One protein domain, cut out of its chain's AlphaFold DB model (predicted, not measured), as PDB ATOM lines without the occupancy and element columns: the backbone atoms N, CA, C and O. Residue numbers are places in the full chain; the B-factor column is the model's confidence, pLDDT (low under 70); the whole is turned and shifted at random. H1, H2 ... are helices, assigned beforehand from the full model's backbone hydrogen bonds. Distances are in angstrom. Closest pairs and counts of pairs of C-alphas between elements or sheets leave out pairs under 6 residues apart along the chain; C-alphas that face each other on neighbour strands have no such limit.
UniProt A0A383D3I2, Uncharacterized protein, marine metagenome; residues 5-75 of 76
ATOM      1  N   LYS A   5     -40.853   6.107 -18.667       94.50
ATOM      2  CA  LYS A   5     -41.570   5.933 -19.941       94.50
ATOM      3  C   LYS A   5     -42.263   7.221 -20.394       94.50
ATOM      4  O   LYS A   5     -42.236   7.554 -21.580       94.50
ATOM      5  N   LYS A   6     -42.897   7.936 -19.460       94.88
ATOM      6  CA  LYS A   6     -43.585   9.199 -19.745       94.88
ATOM      7  C   LYS A   6     -42.579  10.320 -20.011       94.88
ATOM      8  O   LYS A   6     -42.779  11.066 -20.964       94.88
ATOM      9  N   LEU A   7     -41.485  10.385 -19.251       94.69
ATOM     10  CA  LEU A   7     -40.389  11.328 -19.490       94.69
ATOM     11  C   LEU A   7     -39.770  11.128 -20.880       94.69
ATOM     12  O   LEU A   7     -39.647  12.081 -21.640       94.69
ATOM     13  N   GLY A   8     -39.470   9.883 -21.257       93.25
ATOM     14  CA  GLY A   8     -38.904   9.566 -22.565       93.25
ATOM     15  C   GLY A   8     -39.825   9.943 -23.728       93.25
ATOM     16  O   GLY A   8     -39.340  10.363 -24.773       93.25
ATOM     17  N   LYS A   9     -41.151   9.835 -23.560       92.69
ATOM     18  CA  LYS A   9     -42.104  10.330 -24.565       92.69
ATOM     19  C   LYS A   9     -42.038  11.854 -24.696       92.69
ATOM     20  O   LYS A   9     -41.868  12.334 -25.806       92.69
ATOM     21  N   ILE A  10     -42.100  12.579 -23.579       93.69
ATOM     22  CA  ILE A  10     -42.042  14.050 -23.569       93.69
ATOM     23  C   ILE A  10     -40.765  14.555 -24.251       93.69
ATOM     24  O   ILE A  10     -40.827  15.467 -25.066       93.69
ATOM     25  N   LEU A  11     -39.617  13.938 -23.957       91.25
ATOM     26  CA  LEU A  11     -38.342  14.323 -24.566       91.25
ATOM     27  C   LEU A  11     -38.316  14.084 -26.081       91.25
ATOM     28  O   LEU A  11     -37.762  14.901 -26.812       91.25
ATOM     29  N   ARG A  12     -38.922  12.989 -26.563       88.38
ATOM     30  CA  ARG A  12     -39.039  12.722 -28.005       88.38
ATOM     31  C   ARG A  12     -39.948  13.728 -28.698       88.38
ATOM     32  O   ARG A  12     -39.579  14.221 -29.756       88.38
ATOM     33  N   ASP A  13     -41.097  14.024 -28.102       90.44
ATOM     34  CA  ASP A  13     -42.056  14.977 -28.665       90.44
ATOM     35  C   ASP A  13     -41.414  16.380 -28.742       90.44
ATOM     36  O   ASP A  13     -41.410  16.994 -29.803       90.44
ATOM     37  N   LEU A  14     -40.710  16.812 -27.686       90.81
ATOM     38  CA  LEU A  14     -39.968  18.081 -27.675       90.81
ATOM     39  C   LEU A  14     -38.851  18.136 -28.733       90.81
ATOM     40  O   LEU A  14     -38.635  19.170 -29.362       90.81
ATOM     41  N   ALA A  15     -38.118  17.037 -28.933       88.00
ATOM     42  CA  ALA A  15     -37.088  16.971 -29.968       88.00
ATOM     43  C   ALA A  15     -37.687  17.113 -31.379       88.00
ATOM     44  O   ALA A  15     -37.132  17.849 -32.198       88.00
ATOM     45  N   LYS A  16     -38.836  16.466 -31.635       90.50
ATOM     46  CA  LYS A  16     -39.580  16.617 -32.893       90.50
ATOM     47  C   LYS A  16     -40.027  18.063 -33.096       90.50
ATOM     48  O   LYS A  16     -39.745  18.622 -34.151       90.50
ATOM     49  N   ASP A  17     -40.635  18.683 -32.087       92.19
ATOM     50  CA  ASP A  17     -41.107  20.071 -32.171       92.19
ATOM     51  C   ASP A  17     -39.957  21.041 -32.490       92.19
ATOM     52  O   ASP A  17     -40.070  21.870 -33.396       92.19
ATOM     53  N   ASN A  18     -38.805  20.874 -31.833       94.00
ATOM     54  CA  ASN A  18     -37.613  21.689 -32.084       94.00
ATOM     55  C   ASN A  18     -37.067  21.524 -33.515       94.00
ATOM     56  O   ASN A  18     -36.621  22.498 -34.125       94.00
ATOM     57  N   LEU A  19     -37.077  20.301 -34.059       95.50
ATOM     58  CA  LEU A  19     -36.657  20.039 -35.439       95.50
ATOM     59  C   LEU A  19     -37.602  20.719 -36.440       95.50
ATOM     60  O   LEU A  19     -37.145  21.405 -37.356       95.50
ATOM     61  N   VAL A  20     -38.911  20.562 -36.239       96.69
ATOM     62  CA  VAL A  20     -39.948  21.164 -37.087       96.69
ATOM     63  C   VAL A  20     -39.849  22.690 -37.066       96.69
ATOM     64  O   VAL A  20     -39.858  23.326 -38.122       96.69
ATOM     65  N   GLU A  21     -39.695  23.293 -35.885       97.56
ATOM     66  CA  GLU A  21     -39.523  24.740 -35.740       97.56
ATOM     67  C   GLU A  21     -38.276  25.237 -36.485       97.56
ATOM     68  O   GLU A  21     -38.325  26.245 -37.199       97.56
ATOM     69  N   TYR A  22     -37.162  24.515 -36.361       96.69
ATOM     70  CA  TYR A  22     -35.920  24.846 -37.051       96.69
ATOM     71  C   TYR A  22     -36.084  24.810 -38.579       96.69
ATOM     72  O   TYR A  22     -35.692  25.758 -39.265       96.69
ATOM     73  N   ILE A  23     -36.725  23.764 -39.110       97.00
ATOM     74  CA  ILE A  23     -37.021  23.627 -40.543       97.00
ATOM     75  C   ILE A  23     -37.917  24.764 -41.034       97.00
ATOM     76  O   ILE A  23     -37.610  25.384 -42.052       97.00
ATOM     77  N   ASN A  24     -38.990  25.080 -40.306       97.19
ATOM     78  CA  ASN A  24     -39.899  26.162 -40.682       97.19
ATOM     79  C   ASN A  24     -39.151  27.501 -40.778       97.19
ATOM     80  O   ASN A  24     -39.261  28.189 -41.792       97.19
ATOM     81  N   LYS A  25     -38.296  27.824 -39.797       96.62
ATOM     82  CA  LYS A  25     -37.453  29.034 -39.823       96.62
ATOM     83  C   LYS A  25     -36.486  29.061 -41.009       96.62
ATOM     84  O   LYS A  25     -36.245  30.126 -41.581       96.62
ATOM     85  N   MET A  26     -35.903  27.921 -41.384       94.50
ATOM     86  CA  MET A  26     -35.059  27.842 -42.582       94.50
ATOM     87  C   MET A  26     -35.875  28.073 -43.853       94.50
ATOM     88  O   MET A  26     -35.486  28.892 -44.683       94.50
ATOM     89  N   ASN A  27     -37.026  27.416 -43.982       95.38
ATOM     90  CA  ASN A  27     -37.908  27.563 -45.134       95.38
ATOM     91  C   ASN A  27     -38.417  28.998 -45.294       95.38
ATOM     92  O   ASN A  27     -38.438  29.505 -46.411       95.38
ATOM     93  N   GLU A  28     -38.762  29.685 -44.204       95.50
ATOM     94  CA  GLU A  28     -39.140  31.103 -44.226       95.50
ATOM     95  C   GLU A  28     -38.016  31.987 -44.781       95.50
ATOM     96  O   GLU A  28     -38.251  32.801 -45.678       95.50
ATOM     97  N   LYS A  29     -36.776  31.793 -44.310       92.69
ATOM     98  CA  LYS A  29     -35.602  32.526 -44.814       92.69
ATOM     99  C   LYS A  29     -35.337  32.235 -46.289       92.69
ATOM    100  O   LYS A  29     -35.032  33.149 -47.051       92.69
ATOM    101  N   THR A  30     -35.456  30.976 -46.693       90.62
ATOM    102  CA  THR A  30     -35.264  30.518 -48.075       90.62
ATOM    103  C   THR A  30     -36.348  31.080 -48.997       90.62
ATOM    104  O   THR A  30     -36.040  31.599 -50.071       90.62
ATOM    105  N   LYS A  31     -37.603  31.111 -48.534       92.00
ATOM    106  CA  LYS A  31     -38.739  31.724 -49.236       92.00
ATOM    107  C   LYS A  31     -38.541  33.223 -49.421       92.00
ATOM    108  O   LYS A  31     -38.757  33.734 -50.515       92.00
ATOM    109  N   ALA A  32     -38.087  33.923 -48.381       91.88
ATOM    110  CA  ALA A  32     -37.792  35.355 -48.450       91.88
ATOM    111  C   ALA A  32     -36.687  35.691 -49.471       91.88
ATOM    112  O   ALA A  32     -36.642  36.805 -49.983       91.88
ATOM    113  N   ARG A  33     -35.819  34.723 -49.798       91.62
ATOM    114  CA  ARG A  33     -34.774  34.838 -50.829       91.62
ATOM    115  C   ARG A  33     -35.244  34.434 -52.234       91.62
ATOM    116  O   ARG A  33     -34.441  34.457 -53.158       91.62
ATOM    117  N   GLY A  34     -36.517  34.067 -52.404       89.44
ATOM    118  CA  GLY A  34     -37.100  33.705 -53.701       89.44
ATOM    119  C   GLY A  34     -36.797  32.281 -54.176       89.44
ATOM    120  O   GLY A  34     -36.999  31.980 -55.349       89.44
ATOM    121  N   ALA A  35     -36.311  31.397 -53.302       88.56
ATOM    122  CA  ALA A  35     -36.083  30.002 -53.665       88.56
ATOM    123  C   ALA A  35     -37.406  29.242 -53.877       88.56
ATOM    124  O   ALA A  35     -38.403  29.488 -53.199       88.56
ATOM    125  N   VAL A  36     -37.384  28.290 -54.814       80.19
ATOM    126  CA  VAL A  36     -38.555  27.494 -55.228       80.19
ATOM    127  C   VAL A  36     -38.665  26.171 -54.446       80.19
ATOM    128  O   VAL A  36     -39.738  25.578 -54.391       80.19
ATOM    129  N   GLY A  37     -37.575  25.716 -53.815       84.50
ATOM    130  CA  GLY A  37     -37.513  24.468 -53.045       84.50
ATOM    131  C   GLY A  37     -37.484  24.685 -51.530       84.50
ATOM    132  O   GLY A  37     -36.860  25.630 -51.045       84.50
ATOM    133  N   PHE A  38     -38.127  23.777 -50.790       92.50
ATOM    134  CA  PHE A  38     -38.229  23.799 -49.328       92.50
ATOM    135  C   PHE A  38     -37.980  22.412 -48.745       92.50
ATOM    136  O   PHE A  38     -38.283  21.396 -49.370       92.50
ATOM    137  N   LEU A  39     -37.467  22.380 -47.519       94.69
ATOM    138  CA  LEU A  39     -37.369  21.154 -46.740       94.69
ATOM    139  C   LEU A  39     -38.763  20.764 -46.241       94.69
ATOM    140  O   LEU A  39     -39.537  21.628 -45.827       94.69
ATOM    141  N   THR A  40     -39.089  19.474 -46.244       95.25
ATOM    142  CA  THR A  40     -40.326  19.009 -45.601       95.25
ATOM    143  C   THR A  40     -40.257  19.241 -44.093       95.25
ATOM    144  O   THR A  40     -39.212  19.024 -43.483       95.25
ATOM    145  N   ASN A  41     -41.357  19.684 -43.486       93.50
ATOM    146  CA  ASN A  41     -41.471  19.868 -42.037       93.50
ATOM    147  C   ASN A  41     -42.071  18.643 -41.325       93.50
ATOM    148  O   ASN A  41     -42.425  18.736 -40.156       93.50
ATOM    149  N   ASP A  42     -42.187  17.511 -42.019       95.19
ATOM    150  CA  ASP A  42     -42.618  16.242 -41.442       95.19
ATOM    151  C   ASP A  42     -41.453  15.580 -40.675       95.19
ATOM    152  O   ASP A  42     -40.476  15.153 -41.299       95.19
ATOM    153  N   PRO A  43     -41.510  15.472 -39.333       92.00
ATOM    154  CA  PRO A  43     -40.446  14.844 -38.558       92.00
ATOM    155  C   PRO A  43     -40.323  13.334 -38.817       92.00
ATOM    156  O   PRO A  43     -39.240  12.783 -38.626       92.00
ATOM    157  N   ASP A  44     -41.387  12.652 -39.254       93.06
ATOM    158  CA  ASP A  44     -41.339  11.211 -39.518       93.06
ATOM    159  C   ASP A  44     -40.635  10.910 -40.852       93.06
ATOM    160  O   ASP A  44     -39.932   9.902 -40.963       93.06
ATOM    161  N   HIS A  45     -40.704  11.829 -41.822       95.19
ATOM    162  CA  HIS A  45     -39.845  11.791 -43.009       95.19
ATOM    163  C   HIS A  45     -38.359  11.805 -42.625       95.19
ATOM    164  O   HIS A  45     -37.584  10.966 -43.084       95.19
ATOM    165  N   TRP A  46     -37.964  12.718 -41.733       95.69
ATOM    166  CA  TRP A  46     -36.578  12.844 -41.265       95.69
ATOM    167  C   TRP A  46     -36.128  11.667 -40.398       95.69
ATOM    168  O   TRP A  46     -34.979  11.229 -40.500       95.69
ATOM    169  N   ALA A  47     -37.037  11.078 -39.619       94.56
ATOM    170  CA  ALA A  47     -36.762   9.853 -38.877       94.56
ATOM    171  C   ALA A  47     -36.369   8.687 -39.807       94.56
ATOM    172  O   ALA A  47     -35.500   7.894 -39.447       94.56
ATOM    173  N   GLY A  48     -36.922   8.632 -41.027       95.50
ATOM    174  CA  GLY A  48     -36.511   7.681 -42.069       95.50
ATOM    175  C   GLY A  48     -35.032   7.788 -42.467       95.50
ATOM    176  O   GLY A  48     -34.437   6.796 -42.884       95.50
ATOM    177  N   TYR A  49     -34.415   8.955 -42.262       95.06
ATOM    178  CA  TYR A  49     -32.990   9.222 -42.489       95.06
ATOM    179  C   TYR A  49     -32.152   9.214 -41.199       95.06
ATOM    180  O   TYR A  49     -30.989   9.614 -41.214       95.06
ATOM    181  N   ASN A  50     -32.712   8.756 -40.072       95.12
ATOM    182  CA  ASN A  50     -32.104   8.848 -38.737       95.12
ATOM    183  C   ASN A  50     -31.808  10.290 -38.273       95.12
ATOM    184  O   ASN A  50     -30.888  10.521 -37.485       95.12
ATOM    185  N   VAL A  51     -32.604  11.257 -38.734       95.81
ATOM    186  CA  VAL A  51     -32.507  12.671 -38.355       95.81
ATOM    187  C   VAL A  51     -33.631  13.006 -37.379       95.81
ATOM    188  O   VAL A  51     -34.807  12.972 -37.727       95.81
ATOM    189  N   TYR A  52     -33.266  13.352 -36.145       94.19
ATOM    190  CA  TYR A  52     -34.213  13.631 -35.058       94.19
ATOM    191  C   TYR A  52     -34.034  15.024 -34.444       94.19
ATOM    192  O   TYR A  52     -34.839  15.448 -33.617       94.19
ATOM    193  N   THR A  53     -32.965  15.730 -34.809       95.06
ATOM    194  CA  THR A  53     -32.588  17.028 -34.240       95.06
ATOM    195  C   THR A  53     -32.082  17.967 -35.328       95.06
ATOM    196  O   THR A  53     -31.623  17.525 -36.381       95.06
ATOM    197  N   ALA A  54     -32.106  19.273 -35.056       93.94
ATOM    198  CA  ALA A  54     -31.586  20.282 -35.977       93.94
ATOM    199  C   ALA A  54     -30.097  20.074 -36.324       93.94
ATOM    200  O   ALA A  54     -29.705  20.282 -37.466       93.94
ATOM    201  N   ALA A  55     -29.276  19.626 -35.368       93.69
ATOM    202  CA  ALA A  55     -27.860  19.343 -35.615       93.69
ATOM    203  C   ALA A  55     -27.682  18.192 -36.617       93.69
ATOM    204  O   ALA A  55     -26.962  18.328 -37.599       93.69
ATOM    205  N   GLN A  56     -28.420  17.095 -36.425       96.25
ATOM    206  CA  GLN A  56     -28.397  15.960 -37.353       96.25
ATOM    207  C   GLN A  56     -28.914  16.333 -38.743       96.25
ATOM    208  O   GLN A  56     -28.435  15.794 -39.736       96.25
ATOM    209  N   LEU A  57     -29.881  17.252 -38.822       96.31
ATOM    210  CA  LEU A  57     -30.364  17.764 -40.099       96.31
ATOM    211  C   LEU A  57     -29.253  18.509 -40.847       96.31
ATOM    212  O   LEU A  57     -29.074  18.277 -42.036       96.31
ATOM    213  N   LEU A  58     -28.498  19.372 -40.165       94.94
ATOM    214  CA  LEU A  58     -27.370  20.078 -40.780       94.94
ATOM    215  C   LEU A  58     -26.300  19.105 -41.282       94.94
ATOM    216  O   LEU A  58     -25.876  19.220 -42.429       94.94
ATOM    217  N   ASP A  59     -25.936  18.110 -40.471       96.62
ATOM    218  CA  ASP A  59     -24.977  17.073 -40.870       96.62
ATOM    219  C   ASP A  59     -25.461  16.281 -42.095       96.62
ATOM    220  O   ASP A  59     -24.667  15.923 -42.965       96.62
ATOM    221  N   TYR A  60     -26.764  15.984 -42.167       96.31
ATOM    222  CA  TYR A  60     -27.366  15.308 -43.314       96.31
ATOM    223  C   TYR A  60     -27.285  16.169 -44.579       96.31
ATOM    224  O   TYR A  60     -26.849  15.688 -45.622       96.31
ATOM    225  N   LEU A  61     -27.665  17.446 -44.485       94.50
ATOM    226  CA  LEU A  61     -27.660  18.363 -45.627       94.50
ATOM    227  C   LEU A  61     -26.247  18.611 -46.163       94.50
ATOM    228  O   LEU A  61     -26.068  18.668 -47.377       94.50
ATOM    229  N   GLU A  62     -25.249  18.707 -45.284       95.56
ATOM    230  CA  GLU A  62     -23.846  18.820 -45.689       95.56
ATOM    231  C   GLU A  62     -23.396  17.576 -46.466       95.56
ATOM    232  O   GLU A  62     -22.819  17.689 -47.544       95.56
ATOM    233  N   LYS A  63     -23.717  16.371 -45.977       95.00
ATOM    234  CA  LYS A  63     -23.384  15.121 -46.681       95.00
ATOM    235  C   LYS A  63     -24.048  15.030 -48.052       95.00
ATOM    236  O   LYS A  63     -23.390  14.642 -49.013       95.00
ATOM    237  N   GLU A  64     -25.322  15.404 -48.151       93.50
ATOM    238  CA  GLU A  64     -26.033  15.451 -49.433       93.50
ATOM    239  C   GLU A  64     -25.407  16.468 -50.392       93.50
ATOM    240  O   GLU A  64     -25.271  16.193 -51.584       93.50
ATOM    241  N   TYR A  65     -24.985  17.629 -49.885       93.06
ATOM    242  CA  TYR A  65     -24.280  18.629 -50.680       93.06
ATOM    243  C   TYR A  65     -22.962  18.077 -51.244       93.06
ATOM    244  O   TYR A  65     -22.762  18.120 -52.458       93.06
ATOM    245  N   GLN A  66     -22.116  17.482 -50.396       94.56
ATOM    246  CA  GLN A  66     -20.845  16.881 -50.824       94.56
ATOM    247  C   GLN A  66     -21.059  15.747 -51.834       94.56
ATOM    248  O   GLN A  66     -20.412  15.705 -52.878       94.56
ATOM    249  N   HIS A  67     -22.028  14.865 -51.587       92.50
ATOM    250  CA  HIS A  67     -22.345  13.770 -52.502       92.50
ATOM    251  C   HIS A  67     -22.834  14.267 -53.874       92.50
ATOM    252  O   HIS A  67     -22.524  13.666 -54.905       92.50
ATOM    253  N   ASN A  68     -23.586  15.370 -53.915       91.44
ATOM    254  CA  ASN A  68     -23.995  15.982 -55.179       91.44
ATOM    255  C   ASN A  68     -22.812  16.623 -55.914       91.44
ATOM    256  O   ASN A  68     -22.707  16.445 -57.126       91.44
ATOM    257  N   LEU A  69     -21.894  17.271 -55.190       93.06
ATOM    258  CA  LEU A  69     -20.672  17.835 -55.764       93.06
ATOM    259  C   LEU A  69     -19.829  16.750 -56.456       93.06
ATOM    260  O   LEU A  69     -19.518  16.872 -57.638       93.06
ATOM    261  N   GLU A  70     -19.578  15.626 -55.778       91.81
ATOM    262  CA  GLU A  70     -18.843  14.484 -56.348       91.81
ATOM    263  C   GLU A  70     -19.526  13.869 -57.582       91.81
ATOM    264  O   GLU A  70     -18.879  13.257 -58.439       91.81
ATOM    265  N   LYS A  71     -20.861  13.925 -57.653       88.38
ATOM    266  CA  LYS A  71     -21.618  13.407 -58.800       88.38
ATOM    267  C   LYS A  71     -21.536  14.339 -59.996       88.38
ATOM    268  O   LYS A  71     -21.497  13.841 -61.119       88.38
ATOM    269  N   ASP A  72     -21.531  15.643 -59.763       87.00
ATOM    270  CA  ASP A  72     -21.375  16.632 -60.824       87.00
ATOM    271  C   ASP A  72     -19.944  16.626 -61.372       87.00
ATOM    272  O   ASP A  72     -19.777  16.644 -62.588       87.00
ATOM    273  N   GLU A  73     -18.929  16.451 -60.521       83.94
ATOM    274  CA  GLU A  73     -17.536  16.246 -60.952       83.94
ATOM    275  C   GLU A  73     -17.369  15.000 -61.833       83.94
ATOM    276  O   GLU A  73     -16.641  15.030 -62.817       83.94
ATOM    277  N   ARG A  74     -18.088  13.909 -61.535       79.88
ATOM    278  CA  ARG A  74     -18.089  12.683 -62.358       79.88
ATOM    279  C   ARG A  74     -18.813  12.818 -63.700       79.88
ATOM    280  O   ARG A  74     -18.717  11.912 -64.527       79.88
ATOM    281  N   ARG A  75     -19.612  13.870 -63.887       75.12
ATOM    282  CA  ARG A  75     -20.390  14.118 -65.113       75.12
ATOM    283  C   ARG A  75     -19.694  15.078 -66.082       75.12
ATOM    284  O   ARG A  75     -20.190  15.210 -67.201       75.12
TER     285      ARG A  75
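This is residues 5 to 75 of the 76 residues of an uncharacterized protein of marine metagenome (UniProt A0A383D3I2). Two long helices make a loose, lopsided Y: H3 begins beside the middle of H1, at residue 54, and branches off from it at a steep tilt. After H1 the chain folds back through residues 33 to 42 to the short helix H2 near the junction, while residues 5 to 11 of H1 and residues 61 to 75, mostly H3, stick out. The printed part has 71 residues with three named helices, H1, H2 and H3 along the chain, and no named strand; the class is all helix. It is loose, with a radius of gyration of the C-alphas of 14.6 A, and elongated, spanning 51 by 28 by 16 A.

H1, the longest helix, holds residues 5 to 32, from C-alpha 5 at (-41.570, 5.933, -19.941) to C-alpha 32 at (-37.792, 35.355, -48.450), 41.1 A. H3 holds residues 54 to 73, 28.9 A long, and ends with C-alpha 73 at (-17.536, 16.246, -60.952). H2 holds residues 43 to 47, 6.2 A.

H1 touches H3 with residues 18 to 23 alone, and H3 touches H1 with residue 54 alone; the closest C-alphas, of Leu 19 and Ala 54, are 5.1 A apart. Their lines stand at a steep tilt of 50 degrees, and they run the same way. H1, with residues 16 to 20 alone, and H2 only just touch, with 3 pairs of C-alphas within 8 A; the closest are those of Lys 16 and Pro 43, 6.0 A apart. H2 and H3 are only just apart, their closest C-alphas at 8.0 A. In H1, H2 and H3 every O i to N i+4 pair is within hydrogen-bond range.

The C-alphas of Lys 6 and Arg 75 are the two farthest apart, at 51.2 A. Without the stretches that stand free, the body of 49 residues spans 33 by 18 by 16 A. The printed part has no cut, and both links are short. The mean pLDDT of the printed part is 92.7, and no printed residue is under 70.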